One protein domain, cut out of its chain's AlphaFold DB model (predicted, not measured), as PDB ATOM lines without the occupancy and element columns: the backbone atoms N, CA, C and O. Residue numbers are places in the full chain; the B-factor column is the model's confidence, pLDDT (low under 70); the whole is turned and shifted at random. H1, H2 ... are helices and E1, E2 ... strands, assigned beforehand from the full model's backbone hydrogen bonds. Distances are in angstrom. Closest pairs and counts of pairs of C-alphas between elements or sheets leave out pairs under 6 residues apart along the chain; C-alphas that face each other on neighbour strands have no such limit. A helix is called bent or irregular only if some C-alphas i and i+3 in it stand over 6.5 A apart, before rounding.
ATOM      1  N   PRO A   9      77.046 -37.807  48.583       93.19
ATOM      2  CA  PRO A   9      76.622 -38.813  49.554       93.19
ATOM      3  C   PRO A   9      77.010 -40.235  49.146       93.19
ATOM      4  O   PRO A   9      77.080 -40.564  47.963       93.19
ATOM      5  N   TRP A  10      77.275 -41.080  50.144       93.12
ATOM      6  CA  TRP A  10      77.462 -42.522  49.980       93.12
ATOM      7  C   TRP A  10      76.345 -43.249  50.726       93.12
ATOM      8  O   TRP A  10      76.225 -43.094  51.946       93.12
ATOM      9  N   PHE A  11      75.551 -44.029  49.997       95.12
ATOM     10  CA  PHE A  11      74.366 -44.718  50.505       95.12
ATOM     11  C   PHE A  11      74.620 -46.208  50.710       95.12
ATOM     12  O   PHE A  11      75.413 -46.820  49.995       95.12
ATOM     13  N   ALA A  12      73.972 -46.791  51.718       91.44
ATOM     14  CA  ALA A  12      74.096 -48.209  52.020       91.44
ATOM     15  C   ALA A  12      73.399 -49.061  50.943       91.44
ATOM     16  O   ALA A  12      72.181 -49.207  50.951       91.44
ATOM     17  N   GLY A  13      74.185 -49.664  50.049       90.38
ATOM     18  CA  GLY A  13      73.678 -50.451  48.921       90.38
ATOM     19  C   GLY A  13      73.535 -49.614  47.649       90.38
ATOM     20  O   GLY A  13      74.204 -48.595  47.499       90.38
ATOM     21  N   ASP A  14      72.674 -50.061  46.736       92.00
ATOM     22  CA  ASP A  14      72.527 -49.474  45.393       92.00
ATOM     23  C   ASP A  14      71.327 -48.511  45.272       92.00
ATOM     24  O   ASP A  14      70.961 -48.104  44.169       92.00
ATOM     25  N   ASP A  15      70.699 -48.152  46.394       92.31
ATOM     26  CA  ASP A  15      69.508 -47.299  46.453       92.31
ATOM     27  C   ASP A  15      69.862 -45.895  46.977       92.31
ATOM     28  O   ASP A  15      70.557 -45.752  47.984       92.31
ATOM     29  N   ALA A  16      69.387 -44.856  46.287       89.62
ATOM     30  CA  ALA A  16      69.614 -43.460  46.656       89.62
ATOM     31  C   ALA A  16      68.758 -43.008  47.851       89.62
ATOM     32  O   ALA A  16      69.110 -42.026  48.503       89.62
ATOM     33  N   ASP A  17      67.675 -43.729  48.154       93.25
ATOM     34  CA  ASP A  17      66.840 -43.494  49.336       93.25
ATOM     35  C   ASP A  17      67.341 -44.274  50.568       93.25
ATOM     36  O   ASP A  17      66.821 -44.118  51.678       93.25
ATOM     37  N   ALA A  18      68.367 -45.118  50.405       94.38
ATOM     38  CA  ALA A  18      68.961 -45.851  51.512       94.38
ATOM     39  C   ALA A  18      69.717 -44.919  52.479       94.38
ATOM     40  O   ALA A  18      70.138 -43.821  52.110       94.38
ATOM     41  N   PRO A  19      69.961 -45.351  53.731       93.19
ATOM     42  CA  PRO A  19      70.701 -44.547  54.693       93.19
ATOM     43  C   PRO A  19      72.080 -44.133  54.172       93.19
ATOM     44  O   PRO A  19      72.895 -44.971  53.765       93.19
ATOM     45  N   GLN A  20      72.364 -42.835  54.239       94.88
ATOM     46  CA  GLN A  20      73.699 -42.316  53.981       94.88
ATOM     47  C   GLN A  20      74.637 -42.693  55.132       94.88
ATOM     48  O   GLN A  20      74.296 -42.523  56.302       94.88
ATOM     49  N   TYR A  21      75.839 -43.169  54.806       93.75
ATOM     50  CA  TYR A  21      76.837 -43.568  55.805       93.75
ATOM     51  C   TYR A  21      78.195 -42.874  55.650       93.75
ATOM     52  O   TYR A  21      79.067 -43.038  56.504       93.75
ATOM     53  N   SER A  22      78.414 -42.144  54.552       95.62
ATOM     54  CA  SER A  22      79.637 -41.372  54.346       95.62
ATOM     55  C   SER A  22      79.468 -40.284  53.278       95.62
ATOM     56  O   SER A  22      78.381 -40.076  52.730       95.62
ATOM     57  N   VAL A  23      80.562 -39.584  52.984       94.50
ATOM     58  CA  VAL A  23      80.688 -38.601  51.904       94.50
ATOM     59  C   VAL A  23      82.021 -38.750  51.183       94.50
ATOM     60  O   VAL A  23      83.036 -39.106  51.782       94.50
ATOM     61  N   SER A  24      82.049 -38.395  49.901       92.81
ATOM     62  CA  SER A  24      83.299 -38.270  49.148       92.81
ATOM     63  C   SER A  24      84.163 -37.146  49.729       92.81
ATOM     64  O   SER A  24      83.725 -35.995  49.751       92.81
ATOM     65  N   THR A  25      85.396 -37.440  50.155       89.94
ATOM     66  CA  THR A  25      86.317 -36.412  50.683       89.94
ATOM     67  C   THR A  25      87.507 -36.156  49.781       89.94
ATOM     68  O   THR A  25      87.847 -34.999  49.543       89.94
ATOM     69  N   ASN A  26      88.150 -37.209  49.276       87.44
ATOM     70  CA  ASN A  26      89.287 -37.068  48.374       87.44
ATOM     71  C   ASN A  26      89.389 -38.242  47.388       87.44
ATOM     72  O   ASN A  26      88.699 -39.250  47.521       87.44
ATOM     73  N   ARG A  27      90.270 -38.139  46.392       86.06
ATOM     74  CA  ARG A  27      90.747 -39.287  45.607       86.06
ATOM     75  C   ARG A  27      92.105 -39.718  46.152       86.06
ATOM     76  O   ARG A  27      92.922 -38.871  46.497       86.06
ATOM     77  N   SER A  28      92.349 -41.024  46.200       82.44
ATOM     78  CA  SER A  28      93.685 -41.540  46.507       82.44
ATOM     79  C   SER A  28      94.697 -41.031  45.461       82.44
ATOM     80  O   SER A  28      94.386 -41.098  44.272       82.44
ATOM     81  N   PRO A  29      95.882 -40.528  45.853       79.88
ATOM     82  CA  PRO A  29      96.852 -39.959  44.910       79.88
ATOM     83  C   PRO A  29      97.247 -40.916  43.776       79.88
ATOM     84  O   PRO A  29      97.430 -40.483  42.642       79.88
ATOM     85  N   ASP A  30      97.279 -42.217  44.070       86.25
ATOM     86  CA  ASP A  30      97.793 -43.257  43.173       86.25
ATOM     87  C   ASP A  30      96.681 -44.092  42.513       86.25
ATOM     88  O   ASP A  30      96.934 -45.144  41.925       86.25
ATOM     89  N   SER A  31      95.412 -43.684  42.641       79.50
ATOM     90  CA  SER A  31      94.277 -44.485  42.177       79.50
ATOM     91  C   SER A  31      93.097 -43.636  41.718       79.50
ATOM     92  O   SER A  31      92.891 -42.506  42.147       79.50
ATOM     93  N   THR A  32      92.233 -44.207  40.880       82.88
ATOM     94  CA  THR A  32      90.921 -43.620  40.569       82.88
ATOM     95  C   THR A  32      89.923 -43.755  41.723       82.88
ATOM     96  O   THR A  32      88.868 -43.119  41.676       82.88
ATOM     97  N   ARG A  33      90.260 -44.525  42.769       85.88
ATOM     98  CA  ARG A  33      89.423 -44.754  43.951       85.88
ATOM     99  C   ARG A  33      89.178 -43.471  44.741       85.88
ATOM    100  O   ARG A  33      90.103 -42.718  45.057       85.88
ATOM    101  N   LEU A  34      87.914 -43.262  45.089       88.50
ATOM    102  CA  LEU A  34      87.504 -42.244  46.045       88.50
ATOM    103  C   LEU A  34      87.725 -42.752  47.470       88.50
ATOM    104  O   LEU A  34      87.607 -43.944  47.749       88.50
ATOM    105  N   VAL A  35      88.062 -41.822  48.349       89.12
ATOM    106  CA  VAL A  35      88.254 -42.034  49.777       89.12
ATOM    107  C   VAL A  35      87.152 -41.277  50.502       89.12
ATOM    108  O   VAL A  35      86.755 -40.180  50.094       89.12
ATOM    109  N   SER A  36      86.661 -41.885  51.569       91.25
ATOM    110  CA  SER A  36      85.583 -41.370  52.395       91.25
ATOM    111  C   SER A  36      85.853 -41.717  53.867       91.25
ATOM    112  O   SER A  36      86.552 -42.695  54.154       91.25
ATOM    113  N   PRO A  37      85.398 -40.891  54.822       91.44
ATOM    114  CA  PRO A  37      85.615 -41.128  56.237       91.44
ATOM    115  C   PRO A  37      84.604 -42.138  56.776       91.44
ATOM    116  O   PRO A  37      83.426 -42.115  56.420       91.44
ATOM    117  N   THR A  38      85.021 -42.959  57.734       91.88
ATOM    118  CA  THR A  38      84.060 -43.698  58.555       91.88
ATOM    119  C   THR A  38      83.352 -42.728  59.499       91.88
ATOM    120  O   THR A  38      84.000 -41.988  60.243       91.88
ATOM    121  N   TRP A  39      82.019 -42.738  59.501       93.50
ATOM    122  CA  TRP A  39      81.220 -41.930  60.420       93.50
ATOM    123  C   TRP A  39      81.144 -42.567  61.806       93.50
ATOM    124  O   TRP A  39      80.268 -43.369  62.110       93.50
ATOM    125  N   GLY A  40      82.112 -42.209  62.648       92.00
ATOM    126  CA  GLY A  40      82.141 -42.588  64.058       92.00
ATOM    127  C   GLY A  40      81.358 -41.634  64.976       92.00
ATOM    128  O   GLY A  40      80.706 -40.695  64.508       92.00
ATOM    129  N   PRO A  41      81.483 -41.810  66.306       95.88
ATOM    130  CA  PRO A  41      80.704 -41.067  67.302       95.88
ATOM    131  C   PRO A  41      80.805 -39.541  67.196       95.88
ATOM    132  O   PRO A  41      79.830 -38.846  67.460       95.88
ATOM    133  N   ALA A  42      81.957 -39.003  66.782       94.50
ATOM    134  CA  ALA A  42      82.151 -37.559  66.635       94.50
ATOM    135  C   ALA A  42      81.276 -36.957  65.522       94.50
ATOM    136  O   ALA A  42      80.639 -35.925  65.727       94.50
ATOM    137  N   ILE A  43      81.204 -37.620  64.363       94.38
ATOM    138  CA  ILE A  43      80.367 -37.170  63.241       94.38
ATOM    139  C   ILE A  43      78.888 -37.351  63.594       94.38
ATOM    140  O   ILE A  43      78.083 -36.466  63.321       94.38
ATOM    141  N   GLN A  44      78.538 -38.435  64.292       92.94
ATOM    142  CA  GLN A  44      77.179 -38.639  64.791       92.94
ATOM    143  C   GLN A  44      76.754 -37.557  65.801       92.94
ATOM    144  O   GLN A  44      75.617 -37.090  65.759       92.94
ATOM    145  N   ALA A  45      77.649 -37.144  66.702       94.38
ATOM    146  CA  ALA A  45      77.379 -36.064  67.648       94.38
ATOM    147  C   ALA A  45      77.188 -34.720  66.931       94.38
ATOM    148  O   ALA A  45      76.244 -33.997  67.245       94.38
ATOM    149  N   ALA A  46      78.034 -34.414  65.942       94.06
ATOM    150  CA  ALA A  46      77.896 -33.212  65.120       94.06
ATOM    151  C   ALA A  46      76.570 -33.196  64.343       94.06
ATOM    152  O   ALA A  46      75.880 -32.182  64.337       94.06
ATOM    153  N   TYR A  47      76.182 -34.332  63.757       93.50
ATOM    154  CA  TYR A  47      74.901 -34.489  63.070       93.50
ATOM    155  C   TYR A  47      73.712 -34.197  63.996       93.50
ATOM    156  O   TYR A  47      72.891 -33.336  63.694       93.50
ATOM    157  N   ARG A  48      73.669 -34.833  65.175       94.81
ATOM    158  CA  ARG A  48      72.595 -34.623  66.164       94.81
ATOM    159  C   ARG A  48      72.528 -33.193  66.684       94.81
ATOM    160  O   ARG A  48      71.445 -32.700  66.973       94.81
ATOM    161  N   ALA A  49      73.680 -32.543  66.839       94.50
ATOM    162  CA  ALA A  49      73.725 -31.150  67.254       94.50
ATOM    163  C   ALA A  49      73.072 -30.232  66.214       94.50
ATOM    164  O   ALA A  49      72.476 -29.243  66.612       94.50
ATOM    165  N   ILE A  50      73.168 -30.562  64.920       94.00
ATOM    166  CA  ILE A  50      72.563 -29.795  63.825       94.00
ATOM    167  C   ILE A  50      71.073 -30.120  63.669       94.00
ATOM    168  O   ILE A  50      70.294 -29.195  63.507       94.00
ATOM    169  N   GLU A  51      70.656 -31.388  63.769       90.75
ATOM    170  CA  GLU A  51      69.229 -31.771  63.692       90.75
ATOM    171  C   GLU A  51      68.345 -31.116  64.766       90.75
ATOM    172  O   GLU A  51      67.128 -31.054  64.614       90.75
ATOM    173  N   ALA A  52      68.940 -30.676  65.876       83.38
ATOM    174  CA  ALA A  52      68.230 -30.012  66.961       83.38
ATOM    175  C   ALA A  52      67.942 -28.515  66.706       83.38
ATOM    176  O   ALA A  52      67.275 -27.898  67.540       83.38
ATOM    177  N   TYR A  53      68.456 -27.940  65.610       68.62
ATOM    178  CA  TYR A  53      68.185 -26.567  65.160       68.62
ATOM    179  C   TYR A  53      67.111 -26.541  64.072       68.62
ATOM    180  O   TYR A  53      66.303 -25.586  64.103       68.62
TER     181      TYR A  53
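What this domain is: This is residues 9 to 53 of the 53 residues of an uncharacterized protein of Clavibacter michiganensis (UniProt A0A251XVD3). A small hairpin of two short strands, E1 and E2, lies between the two ends of an elongated model and to one side of its length; a loop makes one end, with residues 28 to 33 sticking out, and a single helix, H1, makes the other, with residues 44 to 51 of H1 and the tail to residue 53 standing free. After E2 the chain runs out to the loop, folds back on itself and passes the hairpin again before it reaches H1. The printed part has 45 residues with two named strands and one named helix, in the order E1, E2, H1 along the chain; the sheet has the order E1 - E2 and is antiparallel, and the class is mixed, helices and strands. Under half of the residues are in named elements, 11 in the helix and 7 in the strands. The whole is loose, with a radius of gyration of the C-alphas of 12.8 A, and its C-alphas span 40 by 23 by 16 A.

How they stand to each other: The sheet is made of E1, residues 9 to 11, and E2, residues 20 to 23, which are antiparallel neighbours and form a hairpin. The angle between their N-to-C directions is 143 degrees. C-alphas that face each other are those of Pro 9 and Val 23, 4.7 A apart, those of Trp 10 and Ser 22, 5.0 A apart, and those of Phe 11 and Gln 20, 4.3 A apart. Two backbone pairs are within hydrogen-bond range across the strands: N of Trp 10 and O of Ser 22 at 3.0 A, and N of Tyr 21 and O of Trp 10 at 2.9 A. Beyond the sheet, residues 26 to 27 pair with residues 34 to 35 in a short antiparallel pairing outside the named strands. Residues 28 to 33, between those two stretches, stand free. H1, residues 41 to 51, and E1 are apart. In H1 every O i to N i+4 pair is within hydrogen-bond range. Residues 44 to 53, of which 44 to 51 belong to H1, stand free.

Where its parts are: E2 is the longest strand, with 4 residues from Gln 20 to Val 23; its C-alpha 20 is at (73.699, -42.316, 53.981), and it measures 8.2 A from first to last C-alpha. E1 has 3 residues, from Pro 9, whose C-alpha is at (76.622, -38.813, 49.554), to Phe 11, and measures 6.4 A. H1 has 11 residues, from Pro 41 to Glu 51, and measures 15.2 A. It ends with C-alpha 51 at (69.229, -31.771, 63.692). H1 is not bent.

The domain as a whole: The two C-alphas farthest apart are those of Asp 30, in the loop, and Tyr 53, the chain's last residue, at 40.5 A. The first and last printed C-alphas, those of Pro 9 and Tyr 53, are 21.6 A apart. The printed part runs from residue 9 to residue 53 and has no cut. The link from E1 to E2, with 8 residues between them, is short. The link from E2 to H1, with 17 residues between them, is long. That long link, residues 24 to 40, holds no named element, and its C-alphas lie 6 to 22 A from the mean of all C-alphas. The mean pLDDT of the printed part is 90.5. Confidence is low, under 70, at one residue, Tyr 53.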